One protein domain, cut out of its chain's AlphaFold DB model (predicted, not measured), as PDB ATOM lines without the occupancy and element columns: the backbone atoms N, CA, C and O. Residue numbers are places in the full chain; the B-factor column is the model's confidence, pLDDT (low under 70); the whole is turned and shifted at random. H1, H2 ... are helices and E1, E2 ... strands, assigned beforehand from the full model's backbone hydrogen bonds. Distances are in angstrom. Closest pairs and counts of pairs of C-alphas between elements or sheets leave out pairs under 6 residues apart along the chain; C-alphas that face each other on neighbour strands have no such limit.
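This is residues 4 to 76 of the 89 residues of an uncharacterized protein of Rhizobium meliloti (UniProt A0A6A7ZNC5). Helix H1 packs on short helix H3, which sits between H1 and a small sheet of two parallel strands, E1 and E2. A long link arcs away from H1 to H2, and residues 39 to 45 stick out. The printed part has 73 residues, in order H1, H2, E1, H3, E2, mixed, only just compact, close to loose: radius of gyration of the C-alphas 13.4 A, spans 36 by 30 by 18 A.

H1, residues 4 to 16, 19.0 A, begins at C-alpha 4 (-48.141, -13.307, 6.366). H2 is residues 32 to 43, 17.2 A; E1, 50 to 55, 12.5 A; H3, 56 to 63, 10.5 A. E2, 72 to 75, 10.1 A, ends at C-alpha 75 (-58.565, 1.210, 3.903).

H1 and H3 touch, C-alphas of Val 10 and Ser 58 closest at 6.3 A, a steep tilt of 41 degrees, the same way. H2 touches no helix. E1, H3 and E2 form a strand-helix-strand unit, parallel neighbour strands joined through a helix, its crossover right-handed. N 52 and O 73 are 2.8 A apart, within hydrogen-bond range. Every O i to N i+4 pair is within range in H2 and H3, 8 of 9 in H1.

The C-alphas farthest apart, Asn 21 and Arg 45, are 37.8 A apart. The printed part has no cut; H1 to H2 is a long link. No printed residue is under 70 in pLDDT.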
ATOM      1  N   ASP A   4     -49.495 -12.915   6.781       87.00
ATOM      2  CA  ASP A   4     -48.141 -13.307   6.366       87.00
ATOM      3  C   ASP A   4     -48.080 -13.849   4.930       87.00
ATOM      4  O   ASP A   4     -47.111 -13.626   4.203       87.00
ATOM      5  N   GLU A   5     -49.100 -14.603   4.511       88.38
ATOM      6  CA  GLU A   5     -49.195 -15.115   3.144       88.38
ATOM      7  C   GLU A   5     -49.430 -13.969   2.150       88.38
ATOM      8  O   GLU A   5     -48.786 -13.932   1.100       88.38
ATOM      9  N   PHE A   6     -50.271 -12.995   2.504       88.69
ATOM     10  CA  PHE A   6     -50.483 -11.803   1.689       88.69
ATOM     11  C   PHE A   6     -49.217 -10.959   1.557       88.69
ATOM     12  O   PHE A   6     -48.840 -10.593   0.444       88.69
ATOM     13  N   ASP A   7     -48.519 -10.715   2.663       89.62
ATOM     14  CA  ASP A   7     -47.289  -9.928   2.683       89.62
ATOM     15  C   ASP A   7     -46.223 -10.543   1.773       89.62
ATOM     16  O   ASP A   7     -45.537  -9.829   1.040       89.62
ATOM     17  N   ARG A   8     -46.114 -11.879   1.746       91.81
ATOM     18  CA  ARG A   8     -45.215 -12.586   0.819       91.81
ATOM     19  C   ARG A   8     -45.584 -12.343  -0.640       91.81
ATOM     20  O   ARG A   8     -44.688 -12.100  -1.448       91.81
ATOM     21  N   ILE A   9     -46.873 -12.389  -0.979       91.56
ATOM     22  CA  ILE A   9     -47.351 -12.116  -2.342       91.56
ATOM     23  C   ILE A   9     -47.031 -10.674  -2.734       91.56
ATOM     24  O   ILE A   9     -46.506 -10.442  -3.824       91.56
ATOM     25  N   VAL A  10     -47.295  -9.716  -1.840       90.06
ATOM     26  CA  VAL A  10     -46.998  -8.304  -2.086       90.06
ATOM     27  C   VAL A  10     -45.497  -8.119  -2.295       90.06
ATOM     28  O   VAL A  10     -45.113  -7.624  -3.347       90.06
ATOM     29  N   ARG A  11     -44.628  -8.596  -1.391       90.31
ATOM     30  CA  ARG A  11     -43.159  -8.502  -1.553       90.31
ATOM     31  C   ARG A  11     -42.681  -9.105  -2.874       90.31
ATOM     32  O   ARG A  11     -41.872  -8.490  -3.572       90.31
ATOM     33  N   ALA A  12     -43.198 -10.279  -3.240       91.62
ATOM     34  CA  ALA A  12     -42.858 -10.933  -4.498       91.62
ATOM     35  C   ALA A  12     -43.241 -10.063  -5.706       91.62
ATOM     36  O   ALA A  12     -42.407  -9.832  -6.583       91.62
ATOM     37  N   TRP A  13     -44.459  -9.514  -5.725       90.25
ATOM     38  CA  TRP A  13     -44.908  -8.609  -6.782       90.25
ATOM     39  C   TRP A  13     -44.041  -7.348  -6.860       90.25
ATOM     40  O   TRP A  13     -43.546  -7.000  -7.934       90.25
ATOM     41  N   THR A  14     -43.791  -6.693  -5.727       87.12
ATOM     42  CA  THR A  14     -43.074  -5.416  -5.697       87.12
ATOM     43  C   THR A  14     -41.611  -5.553  -6.129       87.12
ATOM     44  O   THR A  14     -41.056  -4.621  -6.709       87.12
ATOM     45  N   SER A  15     -40.998  -6.724  -5.920       88.75
ATOM     46  CA  SER A  15     -39.625  -7.020  -6.361       88.75
ATOM     47  C   SER A  15     -39.460  -7.054  -7.888       88.75
ATOM     48  O   SER A  15     -38.387  -6.741  -8.407       88.75
ATOM     49  N   GLY A  16     -40.523  -7.409  -8.619       89.19
ATOM     50  CA  GLY A  16     -40.517  -7.547 -10.077       89.19
ATOM     51  C   GLY A  16     -41.317  -6.475 -10.819       89.19
ATOM     52  O   GLY A  16     -41.204  -6.375 -12.042       89.19
ATOM     53  N   ALA A  17     -42.119  -5.678 -10.108       91.00
ATOM     54  CA  ALA A  17     -42.988  -4.668 -10.695       91.00
ATOM     55  C   ALA A  17     -42.169  -3.578 -11.397       91.00
ATOM     56  O   ALA A  17     -41.475  -2.778 -10.763       91.00
ATOM     57  N   LYS A  18     -42.267  -3.543 -12.729       92.75
ATOM     58  CA  LYS A  18     -41.631  -2.540 -13.580       92.75
ATOM     59  C   LYS A  18     -42.667  -1.590 -14.148       92.75
ATOM     60  O   LYS A  18     -43.768  -1.992 -14.518       92.75
ATOM     61  N   HIS A  19     -42.286  -0.332 -14.262       91.88
ATOM     62  CA  HIS A  19     -43.121   0.681 -14.874       91.88
ATOM     63  C   HIS A  19     -43.183   0.497 -16.396       91.88
ATOM     64  O   HIS A  19     -42.131   0.354 -17.023       91.88
ATOM     65  N   PRO A  20     -44.376   0.550 -17.012       91.88
ATOM     66  CA  PRO A  20     -44.556   0.204 -18.421       91.88
ATOM     67  C   PRO A  20     -43.775   1.112 -19.379       91.88
ATOM     68  O   PRO A  20     -43.262   0.630 -20.382       91.88
ATOM     69  N   ASN A  21     -43.629   2.401 -19.058       94.25
ATOM     70  CA  ASN A  21     -42.991   3.357 -19.972       94.25
ATOM     71  C   ASN A  21     -41.475   3.466 -19.777       94.25
ATOM     72  O   ASN A  21     -40.755   3.791 -20.713       94.25
ATOM     73  N   THR A  22     -40.984   3.247 -18.556       92.75
ATOM     74  CA  THR A  22     -39.566   3.467 -18.213       92.75
ATOM     75  C   THR A  22     -38.804   2.160 -18.024       92.75
ATOM     76  O   THR A  22     -37.578   2.176 -17.990       92.75
ATOM     77  N   GLY A  23     -39.501   1.029 -17.858       91.94
ATOM     78  CA  GLY A  23     -38.906  -0.283 -17.589       91.94
ATOM     79  C   GLY A  23     -38.203  -0.396 -16.232       91.94
ATOM     80  O   GLY A  23     -37.642  -1.447 -15.915       91.94
ATOM     81  N   GLN A  24     -38.220   0.665 -15.422       91.38
ATOM     82  CA  GLN A  24     -37.578   0.705 -14.114       91.38
ATOM     83  C   GLN A  24     -38.467   0.059 -13.056       91.38
ATOM     84  O   GLN A  24     -39.693   0.084 -13.164       91.38
ATOM     85  N   LEU A  25     -37.843  -0.503 -12.021       91.50
ATOM     86  CA  LEU A  25     -38.568  -1.026 -10.867       91.50
ATOM     87  C   LEU A  25     -39.369   0.095 -10.205       91.50
ATOM     88  O   LEU A  25     -38.812   1.154  -9.914       91.50
ATOM     89  N   CYS A  26     -40.648  -0.155  -9.926       87.75
ATOM     90  CA  CYS A  26     -41.537   0.821  -9.297       87.75
ATOM     91  C   CYS A  26     -40.981   1.326  -7.958       87.75
ATOM     92  O   CYS A  26     -41.088   2.516  -7.675       87.75
ATOM     93  N   MET A  27     -40.299   0.466  -7.192       85.62
ATOM     94  CA  MET A  27     -39.627   0.864  -5.949       85.62
ATOM     95  C   MET A  27     -38.483   1.866  -6.143       85.62
ATOM     96  O   MET A  27     -38.176   2.614  -5.229       85.62
ATOM     97  N   LYS A  28     -37.832   1.906  -7.312       86.88
ATOM     98  CA  LYS A  28     -36.736   2.857  -7.572       86.88
ATOM     99  C   LYS A  28     -37.231   4.228  -8.017       86.88
ATOM    100  O   LYS A  28     -36.447   5.164  -8.112       86.88
ATOM    101  N   MET A  29     -38.524   4.350  -8.291       88.88
ATOM    102  CA  MET A  29     -39.144   5.576  -8.775       88.88
ATOM    103  C   MET A  29     -39.878   6.301  -7.648       88.88
ATOM    104  O   MET A  29     -41.033   6.706  -7.787       88.88
ATOM    105  N   VAL A  30     -39.208   6.445  -6.507       88.31
ATOM    106  CA  VAL A  30     -39.720   7.258  -5.406       88.31
ATOM    107  C   VAL A  30     -39.562   8.731  -5.769       88.31
ATOM    108  O   VAL A  30     -38.585   9.144  -6.392       88.31
ATOM    109  N   TYR A  31     -40.541   9.543  -5.380       90.69
ATOM    110  CA  TYR A  31     -40.462  10.984  -5.561       90.69
ATOM    111  C   TYR A  31     -39.429  11.573  -4.594       90.69
ATOM    112  O   TYR A  31     -39.732  11.807  -3.425       90.69
ATOM    113  N   GLN A  32     -38.215  11.799  -5.094       91.50
ATOM    114  CA  GLN A  32     -37.061  12.257  -4.317       91.50
ATOM    115  C   GLN A  32     -37.358  13.464  -3.396       91.50
ATOM    116  O   GLN A  32     -37.041  13.369  -2.209       91.50
ATOM    117  N   PRO A  33     -38.065  14.531  -3.832       94.19
ATOM    118  CA  PRO A  33     -38.357  15.668  -2.950       94.19
ATOM    119  C   PRO A  33     -39.230  15.313  -1.736       94.19
ATOM    120  O   PRO A  33     -39.204  16.013  -0.728       94.19
ATOM    121  N   ARG A  34     -40.006  14.220  -1.792       89.81
ATOM    122  CA  ARG A  34     -40.762  13.741  -0.624       89.81
ATOM    123  C   ARG A  34     -39.837  13.146   0.432       89.81
ATOM    124  O   ARG A  34     -40.089  13.364   1.606       89.81
ATOM    125  N   LEU A  35     -38.784  12.429   0.041       89.12
ATOM    126  CA  LEU A  35     -37.816  11.878   0.996       89.12
ATOM    127  C   LEU A  35     -37.072  12.999   1.729       89.12
ATOM    128  O   LEU A  35     -36.898  12.940   2.942       89.12
ATOM    129  N   GLU A  36     -36.706  14.053   1.000       92.31
ATOM    130  CA  GLU A  36     -36.087  15.255   1.567       92.31
ATOM    131  C   GLU A  36     -37.027  15.970   2.545       92.31
ATOM    132  O   GLU A  36     -36.609  16.367   3.633       92.31
ATOM    133  N   LEU A  37     -38.315  16.067   2.201       92.00
ATOM    134  CA  LEU A  37     -39.328  16.633   3.088       92.00
ATOM    135  C   LEU A  37     -39.521  15.799   4.363       92.00
ATOM    136  O   LEU A  37     -39.581  16.369   5.449       92.00
ATOM    137  N   LEU A  38     -39.579  14.469   4.249       89.50
ATOM    138  CA  LEU A  38     -39.692  13.573   5.407       89.50
ATOM    139  C   LEU A  38     -38.480  13.713   6.336       89.50
ATOM    140  O   LEU A  38     -38.642  13.836   7.550       89.50
ATOM    141  N   ALA A  39     -37.269  13.777   5.778       90.19
ATOM    142  CA  ALA A  39     -36.057  14.023   6.560       90.19
ATOM    143  C   ALA A  39     -36.105  15.388   7.274       90.19
ATOM    144  O   ALA A  39     -35.737  15.502   8.447       90.19
ATOM    145  N   TYR A  40     -36.612  16.423   6.598       93.31
ATOM    146  CA  TYR A  40     -36.796  17.742   7.194       93.31
ATOM    147  C   TYR A  40     -37.820  17.720   8.339       93.31
ATOM    148  O   TYR A  40     -37.521  18.196   9.434       93.31
ATOM    149  N   HIS A  41     -38.992  17.119   8.145       92.06
ATOM    150  CA  HIS A  41     -40.026  17.006   9.175       92.06
ATOM    151  C   HIS A  41     -39.552  16.239  10.413       92.06
ATOM    152  O   HIS A  41     -39.776  16.700  11.536       92.06
ATOM    153  N   GLN A  42     -38.811  15.144  10.223       87.25
ATOM    154  CA  GLN A  42     -38.192  14.397  11.321       87.25
ATOM    155  C   GLN A  42     -37.217  15.268  12.126       87.25
ATOM    156  O   GLN A  42     -37.249  15.244  13.358       87.25
ATOM    157  N   SER A  43     -36.408  16.104  11.459       92.62
ATOM    158  CA  SER A  43     -35.505  17.051  12.141       92.62
ATOM    159  C   SER A  43     -36.252  18.071  13.011       92.62
ATOM    160  O   SER A  43     -35.731  18.531  14.025       92.62
ATOM    161  N   GLN A  44     -37.491  18.392  12.634       92.69
ATOM    162  CA  GLN A  44     -38.359  19.356  13.307       92.69
ATOM    163  C   GLN A  44     -39.354  18.695  14.282       92.69
ATOM    164  O   GLN A  44     -40.199  19.383  14.850       92.69
ATOM    165  N   ARG A  45     -39.252  17.374  14.511       89.62
ATOM    166  CA  ARG A  45     -40.157  16.583  15.371       89.62
ATOM    167  C   ARG A  45     -41.623  16.578  14.922       89.62
ATOM    168  O   ARG A  45     -42.515  16.368  15.745       89.62
ATOM    169  N   PHE A  46     -41.881  16.768  13.631       89.50
ATOM    170  CA  PHE A  46     -43.195  16.477  13.069       89.50
ATOM    171  C   PHE A  46     -43.357  14.972  12.868       89.50
ATOM    172  O   PHE A  46     -42.408  14.266  12.525       89.50
ATOM    173  N   GLN A  47     -44.579  14.490  13.079       85.38
ATOM    174  CA  GLN A  47     -44.954  13.119  12.775       85.38
ATOM    175  C   GLN A  47     -45.774  13.103  11.489       85.38
ATOM    176  O   GLN A  47     -46.933  13.515  11.474       85.38
ATOM    177  N   ASP A  48     -45.166  12.626  10.408       86.38
ATOM    178  CA  ASP A  48     -45.854  12.457   9.132       86.38
ATOM    179  C   ASP A  48     -46.817  11.271   9.168       86.38
ATOM    180  O   ASP A  48     -46.504  10.212   9.713       86.38
ATOM    181  N   VAL A  49     -47.989  11.439   8.559       87.62
ATOM    182  CA  VAL A  49     -48.982  10.375   8.397       87.62
ATOM    183  C   VAL A  49     -49.402  10.318   6.934       87.62
ATOM    184  O   VAL A  49     -49.842  11.309   6.351       87.62
ATOM    185  N   HIS A  50     -49.270   9.140   6.340       84.25
ATOM    186  CA  HIS A  50     -49.569   8.871   4.945       84.25
ATOM    187  C   HIS A  50     -50.954   8.244   4.827       84.25
ATOM    188  O   HIS A  50     -51.150   7.062   5.113       84.25
ATOM    189  N   CYS A  51     -51.911   9.049   4.377       85.25
ATOM    190  CA  CYS A  51     -53.268   8.602   4.089       85.25
ATOM    191  C   CYS A  51     -53.333   7.982   2.689       85.25
ATOM    192  O   CYS A  51     -53.159   8.670   1.682       85.25
ATOM    193  N   VAL A  52     -53.607   6.682   2.620       85.00
ATOM    194  CA  VAL A  52     -53.709   5.923   1.372       85.00
ATOM    195  C   VAL A  52     -55.142   5.452   1.154       85.00
ATOM    196  O   VAL A  52     -55.794   4.923   2.048       85.00
ATOM    197  N   ARG A  53     -55.647   5.625  -0.069       81.00
ATOM    198  CA  ARG A  53     -56.947   5.063  -0.480       81.00
ATOM    199  C   ARG A  53     -56.867   3.557  -0.772       81.00
ATOM    200  O   ARG A  53     -57.889   2.894  -0.883       81.00
ATOM    201  N   TRP A  54     -55.656   3.042  -0.964       77.38
ATOM    202  CA  TRP A  54     -55.404   1.628  -1.221       77.38
ATOM    203  C   TRP A  54     -55.471   0.802   0.074       77.38
ATOM    204  O   TRP A  54     -55.451   1.365   1.170       77.38
ATOM    205  N   GLY A  55     -55.517  -0.526  -0.065       83.44
ATOM    206  CA  GLY A  55     -55.390  -1.472   1.042       83.44
ATOM    207  C   GLY A  55     -54.162  -1.171   1.907       83.44
ATOM    208  O   GLY A  55     -53.027  -1.188   1.419       83.44
ATOM    209  N   ILE A  56     -54.391  -0.878   3.185       89.31
ATOM    210  CA  ILE A  56     -53.362  -0.462   4.143       89.31
ATOM    211  C   ILE A  56     -52.239  -1.500   4.249       89.31
ATOM    212  O   ILE A  56     -51.067  -1.129   4.264       89.31
ATOM    213  N   ASP A  57     -52.584  -2.786   4.224       87.19
ATOM    214  CA  ASP A  57     -51.637  -3.892   4.377       87.19
ATOM    215  C   ASP A  57     -50.648  -3.952   3.204       87.19
ATOM    216  O   ASP A  57     -49.439  -4.043   3.406       87.19
ATOM    217  N   SER A  58     -51.123  -3.751   1.969       87.69
ATOM    218  CA  SER A  58     -50.229  -3.679   0.805       87.69
ATOM    219  C   SER A  58     -49.280  -2.486   0.883       87.69
ATOM    220  O   SER A  58     -48.102  -2.611   0.555       87.69
ATOM    221  N   MET A  59     -49.786  -1.318   1.294       89.06
ATOM    222  CA  MET A  59     -48.980  -0.097   1.347       89.06
ATOM    223  C   MET A  59     -47.920  -0.149   2.444       89.06
ATOM    224  O   MET A  59     -46.825   0.369   2.235       89.06
ATOM    225  N   ARG A  60     -48.200  -0.807   3.574       90.56
ATOM    226  CA  ARG A  60     -47.212  -1.032   4.638       90.56
ATOM    227  C   ARG A  60     -46.038  -1.869   4.148       90.56
ATOM    228  O   ARG A  60     -44.901  -1.472   4.350       90.56
ATOM    229  N   VAL A  61     -46.309  -2.951   3.421       90.00
ATOM    230  CA  VAL A  61     -45.259  -3.785   2.817       90.00
ATOM    231  C   VAL A  61     -44.519  -3.045   1.698       90.00
ATOM    232  O   VAL A  61     -43.306  -3.170   1.567       90.00
ATOM    233  N   PHE A  62     -45.230  -2.261   0.883       87.31
ATOM    234  CA  PHE A  62     -44.631  -1.514  -0.226       87.31
ATOM    235  C   PHE A  62     -43.688  -0.398   0.242       87.31
ATOM    236  O   PHE A  62     -42.682  -0.136  -0.409       87.31
ATOM    237  N   SER A  63     -44.037   0.292   1.331       88.25
ATOM    238  CA  SER A  63     -43.338   1.502   1.783       88.25
ATOM    239  C   SER A  63     -42.405   1.296   2.974       88.25
ATOM    240  O   SER A  63     -41.762   2.260   3.372       88.25
ATOM    241  N   GLU A  64     -42.274   0.065   3.479       86.31
ATOM    242  CA  GLU A  64     -41.519  -0.294   4.691       86.31
ATOM    243  C   GLU A  64     -40.094   0.290   4.743       86.31
ATOM    244  O   GLU A  64     -39.629   0.683   5.808       86.31
ATOM    245  N   GLU A  65     -39.410   0.399   3.599       83.00
ATOM    246  CA  GLU A  65     -38.046   0.944   3.525       83.00
ATOM    247  C   GLU A  65     -37.968   2.471   3.715       83.00
ATOM    248  O   GLU A  65     -36.915   2.995   4.068       83.00
ATOM    249  N   CYS A  66     -39.054   3.200   3.450       82.56
ATOM    250  CA  CYS A  66     -39.074   4.668   3.433       82.56
ATOM    251  C   CYS A  66     -40.005   5.277   4.488       82.56
ATOM    252  O   CYS A  66     -39.772   6.394   4.944       82.56
ATOM    253  N   ILE A  67     -41.098   4.587   4.815       86.50
ATOM    254  CA  ILE A  67     -42.157   5.056   5.704       86.50
ATOM    255  C   ILE A  67     -42.487   3.901   6.655       86.50
ATOM    256  O   ILE A  67     -42.917   2.841   6.195       86.50
ATOM    257  N   PRO A  68     -42.322   4.084   7.972       87.81
ATOM    258  CA  PRO A  68     -42.637   3.041   8.924       87.81
ATOM    259  C   PRO A  68     -44.157   2.764   8.941       87.81
ATOM    260  O   PRO A  68     -44.973   3.673   8.735       87.81
ATOM    261  N   PRO A  69     -44.571   1.504   9.151       87.19
ATOM    262  CA  PRO A  69     -45.946   1.056   8.919       87.19
ATOM    263  C   PRO A  69     -46.990   1.737   9.818       87.19
ATOM    264  O   PRO A  69     -48.156   1.857   9.425       87.19
ATOM    265  N   GLU A  70     -46.597   2.208  11.000       87.19
ATOM    266  CA  GLU A  70     -47.432   2.988  11.918       87.19
ATOM    267  C   GLU A  70     -47.796   4.375  11.375       87.19
ATOM    268  O   GLU A  70     -48.824   4.933  11.756       87.19
ATOM    269  N   GLN A  71     -47.002   4.911  10.445       89.81
ATOM    270  CA  GLN A  71     -47.265   6.184   9.775       89.81
ATOM    271  C   GLN A  71     -48.143   6.020   8.529       89.81
ATOM    272  O   GLN A  71     -48.375   6.997   7.820       89.81
ATOM    273  N   VAL A  72     -48.650   4.818   8.244       91.00
ATOM    274  CA  VAL A  72     -49.535   4.546   7.103       91.00
ATOM    275  C   VAL A  72     -50.950   4.283   7.604       91.00
ATOM    276  O   VAL A  72     -51.186   3.350   8.375       91.00
ATOM    277  N   ILE A  73     -51.902   5.089   7.130       90.06
ATOM    278  CA  ILE A  73     -53.333   4.953   7.418       90.06
ATOM    279  C   ILE A  73     -54.072   4.775   6.099       90.06
ATOM    280  O   ILE A  73     -53.888   5.553   5.169       90.06
ATOM    281  N   GLY A  74     -54.944   3.778   6.011       88.12
ATOM    282  CA  GLY A  74     -55.717   3.544   4.802       88.12
ATOM    283  C   GLY A  74     -56.872   2.588   5.003       88.12
ATOM    284  O   GLY A  74     -57.223   2.233   6.129       88.12
ATOM    285  N   SER A  75     -57.470   2.173   3.892       87.19
ATOM    286  CA  SER A  75     -58.565   1.210   3.903       87.19
ATOM    287  C   SER A  75     -58.060  -0.163   4.343       87.19
ATOM    288  O   SER A  75     -57.132  -0.699   3.749       87.19
ATOM    289  N   SER A  76     -58.668  -0.745   5.373       82.81
ATOM    290  CA  SER A  76     -58.380  -2.112   5.816       82.81
ATOM    291  C   SER A  76     -59.487  -3.056   5.366       82.81
ATOM    292  O   SER A  76     -60.667  -2.770   5.596       82.81
TER     293      SER A  76